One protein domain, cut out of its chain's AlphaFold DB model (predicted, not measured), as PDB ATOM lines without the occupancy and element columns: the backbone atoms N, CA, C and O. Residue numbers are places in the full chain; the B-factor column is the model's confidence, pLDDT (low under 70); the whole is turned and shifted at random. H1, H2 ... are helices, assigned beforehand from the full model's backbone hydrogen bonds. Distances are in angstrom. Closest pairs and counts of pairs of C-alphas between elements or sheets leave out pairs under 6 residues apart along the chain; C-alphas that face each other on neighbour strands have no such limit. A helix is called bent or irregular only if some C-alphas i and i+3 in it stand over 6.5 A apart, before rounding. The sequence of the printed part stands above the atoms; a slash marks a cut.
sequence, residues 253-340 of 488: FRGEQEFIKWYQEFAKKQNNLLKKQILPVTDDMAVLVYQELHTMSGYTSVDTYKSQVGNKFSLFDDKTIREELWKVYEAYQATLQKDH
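Overview. This is residues 253 to 340 of the 488 residues of the protein "DNA helicase" of Legionella busanensis (UniProt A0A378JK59). Three longer helices, H1, H2 and H4, are turned steeply to one another, and H2 bridges the other two: its first part packs on the first half of H1 and its later part on the middle of H4. The small helix H3 is near the last residue of H2 and near H4, on the side of the domain away from H1, and the link after it, residues 309 to 318, loops back to where H4 begins. The printed part has 88 residues with four named helices, in the order H1, H2, H3, H4, and no named strand; the class is all helix. The whole is compact, with a radius of gyration of the C-alphas of 12.6 A, and spans 31 by 31 by 21 A.

Along the chain. H4, the longest helix, holds residues 319 to 338 and measures 29.0 A from C-alpha 319 at (-31.132, 16.066, -37.884) to C-alpha 338 at (-58.287, 26.068, -39.233), with x falling along it. H2, residues 283 to 296, is 19.8 A long. H1, residues 256 to 274, is 25.6 A long and begins with C-alpha 256 at (-43.716, 35.845, -34.697). H3 is the shortest, residues 302 to 308, at 10.0 A. No helix is bent or irregular.

Arrangement. H4 touches H2 with residues 325 to 329 alone; the closest C-alphas, those of Leu 293 and Tyr 329, are 6.2 A apart, and the two lines are about perpendicular at 85 degrees. H2 also touches H1, which takes part with residues 256 to 264 alone; the closest C-alphas are those of Ile 260 and Ala 286, 5.4 A apart. The lines of H1 and H2 are about perpendicular, at 83 degrees. H1 and H4 are close but not clearly touching, with their closest C-alphas, of Tyr 263 and Val 328, 8.0 A apart. They run opposite ways at a steep tilt of 61 degrees. H3 is close to H4 but not clearly touching it, the closest C-alphas being those of Val 302 and Trp 326 at 6.4 A. H3 is also close to H2 but not clearly touching it, the closest C-alphas being those of Met 296 and Tyr 305 at 6.4 A. H1 and H3 are apart. In H1, H2, H3 and H4 every O i to N i+4 pair is within hydrogen-bond range.

Size, cuts and confidence. The two C-alphas farthest apart are those of Lys 312 and His 340, at 35.6 A, while the first and last printed C-alphas, of Phe 253 and His 340, are 9.2 A apart. The printed part has no cut. The link from H2 to H3 is tight, those from H1 to H2 and from H3 to H4 are short, and no link is long. The mean pLDDT of the printed part is 89.8, and residues 310 to 312 are under 70.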
ATOM      1  N   PHE A 253     -54.397  38.340 -39.268       93.38
ATOM      2  CA  PHE A 253     -52.947  38.305 -39.422       93.38
ATOM      3  C   PHE A 253     -52.259  37.869 -38.124       93.38
ATOM      4  O   PHE A 253     -52.568  38.352 -37.033       93.38
ATOM      5  N   ARG A 254     -51.323  36.933 -38.255       94.94
ATOM      6  CA  ARG A 254     -50.446  36.418 -37.202       94.94
ATOM      7  C   ARG A 254     -49.003  36.699 -37.594       94.94
ATOM      8  O   ARG A 254     -48.695  36.815 -38.779       94.94
ATOM      9  N   GLY A 255     -48.126  36.788 -36.608       93.38
ATOM     10  CA  GLY A 255     -46.695  36.810 -36.849       93.38
ATOM     11  C   GLY A 255     -45.935  36.101 -35.742       93.38
ATOM     12  O   GLY A 255     -46.466  35.271 -35.003       93.38
ATOM     13  N   GLU A 256     -44.669  36.475 -35.609       93.88
ATOM     14  CA  GLU A 256     -43.716  35.845 -34.697       93.88
ATOM     15  C   GLU A 256     -44.217  35.759 -33.246       93.88
ATOM     16  O   GLU A 256     -44.067  34.727 -32.599       93.88
ATOM     17  N   GLN A 257     -44.855  36.811 -32.728       94.69
ATOM     18  CA  GLN A 257     -45.310  36.845 -31.334       94.69
ATOM     19  C   GLN A 257     -46.456  35.862 -31.070       94.69
ATOM     20  O   GLN A 257     -46.496  35.205 -30.026       94.69
ATOM     21  N   GLU A 258     -47.394  35.734 -32.008       96.25
ATOM     22  CA  GLU A 258     -48.464  34.744 -31.936       96.25
ATOM     23  C   GLU A 258     -47.924  33.329 -32.147       96.25
ATOM     24  O   GLU A 258     -48.330  32.411 -31.427       96.25
ATOM     25  N   PHE A 259     -46.964  33.161 -33.060       97.00
ATOM     26  CA  PHE A 259     -46.280  31.890 -33.263       97.00
ATOM     27  C   PHE A 259     -45.576  31.413 -31.993       97.00
ATOM     28  O   PHE A 259     -45.751  30.259 -31.615       97.00
ATOM     29  N   ILE A 260     -44.811  32.273 -31.309       96.12
ATOM     30  CA  ILE A 260     -44.068  31.900 -30.093       96.12
ATOM     31  C   ILE A 260     -45.022  31.321 -29.045       96.12
ATOM     32  O   ILE A 260     -44.764  30.246 -28.498       96.12
ATOM     33  N   LYS A 261     -46.162  31.982 -28.814       95.75
ATOM     34  CA  LYS A 261     -47.188  31.510 -27.872       95.75
ATOM     35  C   LYS A 261     -47.748  30.149 -28.287       95.75
ATOM     36  O   LYS A 261     -47.795  29.229 -27.470       95.75
ATOM     37  N   TRP A 262     -48.123  30.002 -29.558       97.31
ATOM     38  CA  TRP A 262     -48.633  28.743 -30.103       97.31
ATOM     39  C   TRP A 262     -47.604  27.605 -29.990       97.31
ATOM     40  O   TRP A 262     -47.922  26.515 -29.506       97.31
ATOM     41  N   TYR A 263     -46.356  27.868 -30.375       97.75
ATOM     42  CA  TYR A 263     -45.280  26.885 -30.414       97.75
ATOM     43  C   TYR A 263     -44.962  26.343 -29.025       97.75
ATOM     44  O   TYR A 263     -44.776  25.141 -28.862       97.75
ATOM     45  N   GLN A 264     -44.948  27.194 -28.000       94.69
ATOM     46  CA  GLN A 264     -44.683  26.754 -26.633       94.69
ATOM     47  C   GLN A 264     -45.727  25.761 -26.128       94.69
ATOM     48  O   GLN A 264     -45.384  24.769 -25.479       94.69
ATOM     49  N   GLU A 265     -47.004  26.004 -26.419       95.00
ATOM     50  CA  GLU A 265     -48.066  25.065 -26.074       95.00
ATOM     51  C   GLU A 265     -47.953  23.770 -26.876       95.00
ATOM     52  O   GLU A 265     -48.079  22.679 -26.309       95.00
ATOM     53  N   PHE A 266     -47.684  23.885 -28.179       95.88
ATOM     54  CA  PHE A 266     -47.495  22.751 -29.073       95.88
ATOM     55  C   PHE A 266     -46.324  21.868 -28.621       95.88
ATOM     56  O   PHE A 266     -46.502  20.672 -28.392       95.88
ATOM     57  N   ALA A 267     -45.145  22.453 -28.404       94.81
ATOM     58  CA  ALA A 267     -43.925  21.756 -28.017       94.81
ATOM     59  C   ALA A 267     -44.057  21.072 -26.648       94.81
ATOM     60  O   ALA A 267     -43.634  19.926 -26.495       94.81
ATOM     61  N   LYS A 268     -44.705  21.716 -25.661       93.69
ATOM     62  CA  LYS A 268     -45.006  21.088 -24.357       93.69
ATOM     63  C   LYS A 268     -45.893  19.856 -24.519       93.69
ATOM     64  O   LYS A 268     -45.579  18.800 -23.970       93.69
ATOM     65  N   LYS A 269     -46.987  19.977 -25.281       93.50
ATOM     66  CA  LYS A 269     -47.902  18.856 -25.551       93.50
ATOM     67  C   LYS A 269     -47.170  17.723 -26.274       93.50
ATOM     68  O   LYS A 269     -47.253  16.578 -25.836       93.50
ATOM     69  N   GLN A 270     -46.394  18.044 -27.305       92.44
ATOM     70  CA  GLN A 270     -45.683  17.060 -28.117       92.44
ATOM     71  C   GLN A 270     -44.586  16.326 -27.333       92.44
ATOM     72  O   GLN A 270     -44.529  15.098 -27.365       92.44
ATOM     73  N   ASN A 271     -43.765  17.039 -26.557       92.06
ATOM     74  CA  ASN A 271     -42.738  16.422 -25.710       92.06
ATOM     75  C   ASN A 271     -43.345  15.488 -24.648       92.06
ATOM     76  O   ASN A 271     -42.800  14.415 -24.379       92.06
ATOM     77  N   ASN A 272     -44.496  15.864 -24.076       91.88
ATOM     78  CA  ASN A 272     -45.222  15.020 -23.124       91.88
ATOM     79  C   ASN A 272     -45.745  13.737 -23.785       91.88
ATOM     80  O   ASN A 272     -45.596  12.654 -23.217       91.88
ATOM     81  N   LEU A 273     -46.314  13.838 -24.992       90.38
ATOM     82  CA  LEU A 273     -46.795  12.682 -25.758       90.38
ATOM     83  C   LEU A 273     -45.654  11.727 -26.131       90.38
ATOM     84  O   LEU A 273     -45.789  10.513 -25.985       90.38
ATOM     85  N   LEU A 274     -44.512  12.273 -26.556       85.88
ATOM     86  CA  LEU A 274     -43.326  11.497 -26.929       85.88
ATOM     87  C   LEU A 274     -42.533  10.980 -25.720       85.88
ATOM     88  O   LEU A 274     -41.609  10.184 -25.894       85.88
ATOM     89  N   LYS A 275     -42.873  11.429 -24.501       88.38
ATOM     90  CA  LYS A 275     -42.130  11.170 -23.254       88.38
ATOM     91  C   LYS A 275     -40.630  11.474 -23.386       88.38
ATOM     92  O   LYS A 275     -39.797  10.821 -22.758       88.38
ATOM     93  N   LYS A 276     -40.285  12.443 -24.238       87.62
ATOM     94  CA  LYS A 276     -38.918  12.864 -24.571       87.62
ATOM     95  C   LYS A 276     -38.919  14.359 -24.868       87.62
ATOM     96  O   LYS A 276     -39.821  14.854 -25.535       87.62
ATOM     97  N   GLN A 277     -37.894  15.063 -24.401       85.19
ATOM     98  CA  GLN A 277     -37.715  16.488 -24.663       85.19
ATOM     99  C   GLN A 277     -36.953  16.676 -25.981       85.19
ATOM    100  O   GLN A 277     -35.732  16.780 -25.979       85.19
ATOM    101  N   ILE A 278     -37.676  16.635 -27.103       88.00
ATOM    102  CA  ILE A 278     -37.092  16.763 -28.449       88.00
ATOM    103  C   ILE A 278     -37.224  18.201 -28.956       88.00
ATOM    104  O   ILE A 278     -36.265  18.762 -29.475       88.00
ATOM    105  N   LEU A 279     -38.397  18.816 -28.779       91.31
ATOM    106  CA  LEU A 279     -38.631  20.203 -29.173       91.31
ATOM    107  C   LEU A 279     -38.203  21.156 -28.047       91.31
ATOM    108  O   LEU A 279     -38.616  20.954 -26.899       91.31
ATOM    109  N   PRO A 280     -37.403  22.198 -28.327       88.69
ATOM    110  CA  PRO A 280     -37.072  23.194 -27.318       88.69
ATOM    111  C   PRO A 280     -38.305  24.042 -26.954       88.69
ATOM    112  O   PRO A 280     -39.199  24.229 -27.766       88.69
ATOM    113  N   VAL A 281     -38.399  24.533 -25.714       89.38
ATOM    114  CA  VAL A 281     -39.636  25.172 -25.197       89.38
ATOM    115  C   VAL A 281     -39.414  26.615 -24.715       89.38
ATOM    116  O   VAL A 281     -40.370  27.302 -24.373       89.38
ATOM    117  N   THR A 282     -38.172  27.098 -24.669       89.12
ATOM    118  CA  THR A 282     -37.868  28.467 -24.216       89.12
ATOM    119  C   THR A 282     -38.241  29.506 -25.276       89.12
ATOM    120  O   THR A 282     -38.244  29.196 -26.466       89.12
ATOM    121  N   ASP A 283     -38.520  30.743 -24.853       85.12
ATOM    122  CA  ASP A 283     -38.836  31.879 -25.736       85.12
ATOM    123  C   ASP A 283     -37.754  32.078 -26.809       85.12
ATOM    124  O   ASP A 283     -38.061  32.077 -28.000       85.12
ATOM    125  N   ASP A 284     -36.480  32.125 -26.402       87.38
ATOM    126  CA  ASP A 284     -35.347  32.285 -27.324       87.38
ATOM    127  C   ASP A 284     -35.297  31.176 -28.383       87.38
ATOM    128  O   ASP A 284     -34.990  31.417 -29.548       87.38
ATOM    129  N   MET A 285     -35.634  29.943 -27.999       90.44
ATOM    130  CA  MET A 285     -35.656  28.826 -28.939       90.44
ATOM    131  C   MET A 285     -36.880  28.866 -29.848       90.44
ATOM    132  O   MET A 285     -36.771  28.485 -31.006       90.44
ATOM    133  N   ALA A 286     -38.027  29.344 -29.362       92.62
ATOM    134  CA  ALA A 286     -39.218  29.537 -30.182       92.62
ATOM    135  C   ALA A 286     -38.964  30.559 -31.305       92.62
ATOM    136  O   ALA A 286     -39.371  30.322 -32.442       92.62
ATOM    137  N   VAL A 287     -38.221  31.635 -31.013       91.88
ATOM    138  CA  VAL A 287     -37.737  32.600 -32.018       91.88
ATOM    139  C   VAL A 287     -36.862  31.903 -33.064       91.88
ATOM    140  O   VAL A 287     -37.096  32.047 -34.264       91.88
ATOM    141  N   LEU A 288     -35.884  31.096 -32.637       91.31
ATOM    142  CA  LEU A 288     -35.027  30.349 -33.568       91.31
ATOM    143  C   LEU A 288     -35.818  29.339 -34.403       91.31
ATOM    144  O   LEU A 288     -35.549  29.188 -35.593       91.31
ATOM    145  N   VAL A 289     -36.822  28.678 -33.821       94.12
ATOM    146  CA  VAL A 289     -37.717  27.796 -34.575       94.12
ATOM    147  C   VAL A 289     -38.474  28.587 -35.629       94.12
ATOM    148  O   VAL A 289     -38.461  28.178 -36.785       94.12
ATOM    149  N   TYR A 290     -39.078  29.724 -35.275       94.31
ATOM    150  CA  TYR A 290     -39.783  30.577 -36.232       94.31
ATOM    151  C   TYR A 290     -38.880  30.974 -37.410       94.31
ATOM    152  O   TYR A 290     -39.256  30.835 -38.576       94.31
ATOM    153  N   GLN A 291     -37.642  31.381 -37.120       90.94
ATOM    154  CA  GLN A 291     -36.636  31.700 -38.135       90.94
ATOM    155  C   GLN A 291     -36.241  30.493 -38.997       90.94
ATOM    156  O   GLN A 291     -36.025  30.642 -40.201       90.94
ATOM    157  N   GLU A 292     -36.162  29.295 -38.421       91.69
ATOM    158  CA  GLU A 292     -35.919  28.077 -39.192       91.69
ATOM    159  C   GLU A 292     -37.115  27.747 -40.092       91.69
ATOM    160  O   GLU A 292     -36.923  27.379 -41.249       91.69
ATOM    161  N   LEU A 293     -38.351  27.967 -39.628       93.75
ATOM    162  CA  LEU A 293     -39.542  27.782 -40.458       93.75
ATOM    163  C   LEU A 293     -39.543  28.741 -41.654       93.75
ATOM    164  O   LEU A 293     -39.936  28.356 -42.756       93.75
ATOM    165  N   HIS A 294     -39.045  29.973 -41.483       91.88
ATOM    166  CA  HIS A 294     -38.837  30.909 -42.595       91.88
ATOM    167  C   HIS A 294     -37.917  30.309 -43.671       91.88
ATOM    168  O   HIS A 294     -38.200  30.461 -44.866       91.88
ATOM    169  N   THR A 295     -36.856  29.604 -43.261       89.44
ATOM    170  CA  THR A 295     -35.975  28.840 -44.159       89.44
ATOM    171  C   THR A 295     -36.735  27.682 -44.811       89.44
ATOM    172  O   THR A 295     -36.796  27.608 -46.039       89.44
ATOM    173  N   MET A 296     -37.369  26.817 -44.011       91.81
ATOM    174  CA  MET A 296     -38.089  25.621 -44.471       91.81
ATOM    175  C   MET A 296     -39.196  25.939 -45.482       91.81
ATOM    176  O   MET A 296     -39.399  25.182 -46.430       91.81
ATOM    177  N   SER A 297     -39.867  27.083 -45.324       92.75
ATOM    178  CA  SER A 297     -41.018  27.482 -46.139       92.75
ATOM    179  C   SER A 297     -40.751  27.523 -47.646       92.75
ATOM    180  O   SER A 297     -41.674  27.365 -48.447       92.75
ATOM    181  N   GLY A 298     -39.494  27.731 -48.045       90.31
ATOM    182  CA  GLY A 298     -39.079  27.781 -49.443       90.31
ATOM    183  C   GLY A 298     -38.671  26.440 -50.037       90.31
ATOM    184  O   GLY A 298     -38.085  26.441 -51.119       90.31
ATOM    185  N   TYR A 299     -38.935  25.322 -49.363       90.44
ATOM    186  CA  TYR A 299     -38.668  23.974 -49.860       90.44
ATOM    187  C   TYR A 299     -39.975  23.187 -49.971       90.44
ATOM    188  O   TYR A 299     -40.917  23.398 -49.214       90.44
ATOM    189  N   THR A 300     -40.044  22.283 -50.947       85.94
ATOM    190  CA  THR A 300     -41.260  21.513 -51.255       85.94
ATOM    191  C   THR A 300     -41.434  20.278 -50.377       85.94
ATOM    192  O   THR A 300     -42.550  19.789 -50.233       85.94
ATOM    193  N   SER A 301     -40.346  19.760 -49.806       88.94
ATOM    194  CA  SER A 301     -40.363  18.602 -48.917       88.94
ATOM    195  C   SER A 301     -39.226  18.666 -47.901       88.94
ATOM    196  O   SER A 301     -38.206  19.329 -48.133       88.94
ATOM    197  N   VAL A 302     -39.372  17.909 -46.811       88.81
ATOM    198  CA  VAL A 302     -38.327  17.738 -45.793       88.81
ATOM    199  C   VAL A 302     -37.031  17.181 -46.389       88.81
ATOM    200  O   VAL A 302     -35.948  17.597 -45.987       88.81
ATOM    201  N   ASP A 303     -37.113  16.300 -47.391       87.50
ATOM    202  CA  ASP A 303     -35.941  15.701 -48.037       87.50
ATOM    203  C   ASP A 303     -35.200  16.709 -48.922       87.50
ATOM    204  O   ASP A 303     -33.966  16.777 -48.909       87.50
ATOM    205  N   THR A 304     -35.937  17.555 -49.646       86.38
ATOM    206  CA  THR A 304     -35.358  18.676 -50.403       86.38
ATOM    207  C   THR A 304     -34.690  19.668 -49.452       86.38
ATOM    208  O   THR A 304     -33.541  20.045 -49.665       86.38
ATOM    209  N   TYR A 305     -35.360  20.035 -48.359       88.56
ATOM    210  CA  TYR A 305     -34.785  20.908 -47.340       88.56
ATOM    211  C   TYR A 305     -33.522  20.293 -46.712       88.56
ATOM    212  O   TYR A 305     -32.499  20.962 -46.610       88.56
ATOM    213  N   LYS A 306     -33.531  19.008 -46.347       85.19
ATOM    214  CA  LYS A 306     -32.365  18.323 -45.760       85.19
ATOM    215  C   LYS A 306     -31.190  18.193 -46.724       85.19
ATOM    216  O   LYS A 306     -30.045  18.276 -46.284       85.19
ATOM    217  N   SER A 307     -31.457  17.949 -48.006       81.38
ATOM    218  CA  SER A 307     -30.405  17.795 -49.017       81.38
ATOM    219  C   SER A 307     -29.781  19.130 -49.424       81.38
ATOM    220  O   SER A 307     -28.568  19.186 -49.619       81.38
ATOM    221  N   GLN A 308     -30.579  20.197 -49.520       77.31
ATOM    222  CA  GLN A 308     -30.113  21.516 -49.959       77.31
ATOM    223  C   GLN A 308     -29.611  22.384 -48.796       77.31
ATOM    224  O   GLN A 308     -28.559  23.014 -48.897       77.31
ATOM    225  N   VAL A 309     -30.305  22.369 -47.656       73.62
ATOM    226  CA  VAL A 309     -29.863  23.033 -46.423       73.62
ATOM    227  C   VAL A 309     -28.986  22.054 -45.652       73.62
ATOM    228  O   VAL A 309     -29.446  21.278 -44.806       73.62
ATOM    229  N   GLY A 310     -27.692  22.059 -45.972       66.50
ATOM    230  CA  GLY A 310     -26.697  21.316 -45.203       66.50
ATOM    231  C   GLY A 310     -26.665  21.760 -43.735       66.50
ATOM    232  O   GLY A 310     -27.155  22.832 -43.391       66.50
ATOM    233  N   ASN A 311     -26.045  20.961 -42.859       65.38
ATOM    234  CA  ASN A 311     -25.990  21.250 -41.415       65.38
ATOM    235  C   ASN A 311     -25.484  22.675 -41.104       65.38
ATOM    236  O   ASN A 311     -26.000  23.321 -40.212       65.38
ATOM    237  N   LYS A 312     -24.559  23.212 -41.913       63.44
ATOM    238  CA  LYS A 312     -23.971  24.554 -41.733       63.44
ATOM    239  C   LYS A 312     -24.924  25.730 -41.986       63.44
ATOM    240  O   LYS A 312     -24.552  26.863 -41.698       63.44
ATOM    241  N   PHE A 313     -26.086  25.483 -42.585       70.88
ATOM    242  CA  PHE A 313     -27.053  26.516 -42.963       70.88
ATOM    243  C   PHE A 313     -28.393  26.363 -42.244       70.88
ATOM    244  O   PHE A 313     -29.317  27.103 -42.556       70.88
ATOM    245  N   SER A 314     -28.505  25.423 -41.307       82.44
ATOM    246  CA  SER A 314     -29.641  25.280 -40.391       82.44
ATOM    247  C   SER A 314     -29.292  25.959 -39.067       82.44
ATOM    248  O   SER A 314     -28.136  25.918 -38.652       82.44
ATOM    249  N   LEU A 315     -30.271  26.546 -38.377       85.19
ATOM    250  CA  LEU A 315     -30.106  26.981 -36.982       85.19
ATOM    251  C   LEU A 315     -30.016  25.791 -36.013       85.19
ATOM    252  O   LEU A 315     -29.567  25.940 -34.880       85.19
ATOM    253  N   PHE A 316     -30.432  24.606 -36.469       86.25
ATOM    254  CA  PHE A 316     -30.453  23.369 -35.697       86.25
ATOM    255  C   PHE A 316     -29.572  22.313 -36.370       86.25
ATOM    256  O   PHE A 316     -29.922  21.791 -37.431       86.25
ATOM    257  N   ASP A 317     -28.436  21.981 -35.754       81.00
ATOM    258  CA  ASP A 317     -27.495  20.974 -36.271       81.00
ATOM    259  C   ASP A 317     -28.033  19.534 -36.166       81.00
ATOM    260  O   ASP A 317     -27.651  18.654 -36.945       81.00
ATOM    261  N   ASP A 318     -28.927  19.285 -35.206       84.94
ATOM    262  CA  ASP A 318     -29.514  17.969 -34.959       84.94
ATOM    263  C   ASP A 318     -30.555  17.617 -36.037       84.94
ATOM    264  O   ASP A 318     -31.613  18.241 -36.162       84.94
ATOM    265  N   LYS A 319     -30.262  16.563 -36.807       84.25
ATOM    266  CA  LYS A 319     -31.132  16.066 -37.884       84.25
ATOM    267  C   LYS A 319     -32.498  15.603 -37.383       84.25
ATOM    268  O   LYS A 319     -33.481  15.799 -38.092       84.25
ATOM    269  N   THR A 320     -32.566  14.997 -36.201       85.69
ATOM    270  CA  THR A 320     -33.825  14.535 -35.611       85.69
ATOM    271  C   THR A 320     -34.693  15.723 -35.220       85.69
ATOM    272  O   THR A 320     -35.886  15.722 -35.514       85.69
ATOM    273  N   ILE A 321     -34.100  16.779 -34.649       88.56
ATOM    274  CA  ILE A 321     -34.836  18.019 -34.365       88.56
ATOM    275  C   ILE A 321     -35.367  18.624 -35.666       88.56
ATOM    276  O   ILE A 321     -36.540  18.965 -35.729       88.56
ATOM    277  N   ARG A 322     -34.559  18.695 -36.731       88.69
ATOM    278  CA  ARG A 322     -34.996  19.233 -38.034       88.69
ATOM    279  C   ARG A 322     -36.204  18.496 -38.627       88.69
ATOM    280  O   ARG A 322     -37.081  19.138 -39.197       88.69
ATOM    281  N   GLU A 323     -36.263  17.172 -38.493       89.69
ATOM    282  CA  GLU A 323     -37.423  16.378 -38.928       89.69
ATOM    283  C   GLU A 323     -38.676  16.689 -38.102       89.69
ATOM    284  O   GLU A 323     -39.764  16.823 -38.658       89.69
ATOM    285  N   GLU A 324     -38.534  16.860 -36.788       92.25
ATOM    286  CA  GLU A 324     -39.651  17.282 -35.937       92.25
ATOM    287  C   GLU A 324     -40.074  18.732 -36.211       92.25
ATOM    288  O   GLU A 324     -41.265  19.029 -36.209       92.25
ATOM    289  N   LEU A 325     -39.138  19.634 -36.519       93.94
ATOM    290  CA  LEU A 325     -39.443  21.017 -36.894       93.94
ATOM    291  C   LEU A 325     -40.219  21.106 -38.212       93.94
ATOM    292  O   LEU A 325     -41.087  21.966 -38.344       93.94
ATOM    293  N   TRP A 326     -39.991  20.189 -39.154       94.31
ATOM    294  CA  TRP A 326     -40.838  20.099 -40.344       94.31
ATOM    295  C   TRP A 326     -42.295  19.774 -39.979       94.31
ATOM    296  O   TRP A 326     -43.218  20.407 -40.483       94.31
ATOM    297  N   LYS A 327     -42.515  18.859 -39.025       94.94
ATOM    298  CA  LYS A 327     -43.864  18.560 -38.512       94.94
ATOM    299  C   LYS A 327     -44.475  19.754 -37.780       94.94
ATOM    300  O   LYS A 327     -45.679  19.969 -37.868       94.94
ATOM    301  N   VAL A 328     -43.659  20.537 -37.065       96.62
ATOM    302  CA  VAL A 328     -44.095  21.805 -36.452       96.62
ATOM    303  C   VAL A 328     -44.574  22.773 -37.533       96.62
ATOM    304  O   VAL A 328     -45.642  23.357 -37.377       96.62
ATOM    305  N   TYR A 329     -43.832  22.919 -38.633       96.25
ATOM    306  CA  TYR A 329     -44.229  23.771 -39.755       96.25
ATOM    307  C   TYR A 329     -45.568  23.342 -40.360       96.25
ATOM    308  O   TYR A 329     -46.479  24.163 -40.460       96.25
ATOM    309  N   GLU A 330     -45.733  22.055 -40.669       95.62
ATOM    310  CA  GLU A 330     -46.992  21.516 -41.198       95.62
ATOM    311  C   GLU A 330     -48.160  21.722 -40.217       95.62
ATOM    312  O   GLU A 330     -49.249  22.145 -40.613       95.62
ATOM    313  N   ALA A 331     -47.933  21.491 -38.920       97.06
ATOM    314  CA  ALA A 331     -48.938  21.702 -37.882       97.06
ATOM    315  C   ALA A 331     -49.314  23.184 -37.709       97.06
ATOM    316  O   ALA A 331     -50.485  23.495 -37.466       97.06
ATOM    317  N   TYR A 332     -48.351  24.099 -37.845       97.62
ATOM    318  CA  TYR A 332     -48.613  25.535 -37.783       97.62
ATOM    319  C   TYR A 332     -49.454  25.985 -38.975       97.62
ATOM    320  O   TYR A 332     -50.485  26.627 -38.783       97.62
ATOM    321  N   GLN A 333     -49.097  25.565 -40.194       95.38
ATOM    322  CA  GLN A 333     -49.883  25.868 -41.394       95.38
ATOM    323  C   GLN A 333     -51.315  25.329 -41.297       95.38
ATOM    324  O   GLN A 333     -52.264  26.042 -41.617       95.38
ATOM    325  N   ALA A 334     -51.490  24.103 -40.794       96.06
ATOM    326  CA  ALA A 334     -52.816  23.535 -40.560       96.06
ATOM    327  C   ALA A 334     -53.616  24.319 -39.502       96.06
ATOM    328  O   ALA A 334     -54.830  24.470 -39.631       96.06
ATOM    329  N   THR A 335     -52.945  24.841 -38.468       96.44
ATOM    330  CA  THR A 335     -53.582  25.689 -37.447       96.44
ATOM    331  C   THR A 335     -54.041  27.016 -38.045       96.44
ATOM    332  O   THR A 335     -55.190  27.394 -37.850       96.44
ATOM    333  N   LEU A 336     -53.188  27.682 -38.831       94.75
ATOM    334  CA  LEU A 336     -53.535  28.927 -39.522       94.75
ATOM    335  C   LEU A 336     -54.770  28.748 -40.417       94.75
ATOM    336  O   LEU A 336     -55.719  29.522 -40.319       94.75
ATOM    337  N   GLN A 337     -54.812  27.668 -41.205       92.56
ATOM    338  CA  GLN A 337     -55.973  27.339 -42.039       92.56
ATOM    339  C   GLN A 337     -57.248  27.114 -41.219       92.56
ATOM    340  O   GLN A 337     -58.305  27.627 -41.577       92.56
ATOM    341  N   LYS A 338     -57.152  26.355 -40.121       93.75
ATOM    342  CA  LYS A 338     -58.287  26.068 -39.233       93.75
ATOM    343  C   LYS A 338     -58.844  27.336 -38.580       93.75
ATOM    344  O   LYS A 338     -60.055  27.454 -38.423       93.75
ATOM    345  N   ASP A 339     -57.964  28.252 -38.197       92.56
ATOM    346  CA  ASP A 339     -58.321  29.471 -37.474       92.56
ATOM    347  C   ASP A 339     -58.685  30.634 -38.414       92.56
ATOM    348  O   ASP A 339     -58.887  31.752 -37.940       92.56
ATOM    349  N   HIS A 340     -58.750  30.398 -39.734       90.69
ATOM    350  CA  HIS A 340     -58.906  31.441 -40.759       90.69
ATOM    351  C   HIS A 340     -57.895  32.591 -40.586       90.69
ATOM    352  O   HIS A 340     -58.185  33.768 -40.811       90.69
TER     353      HIS A 340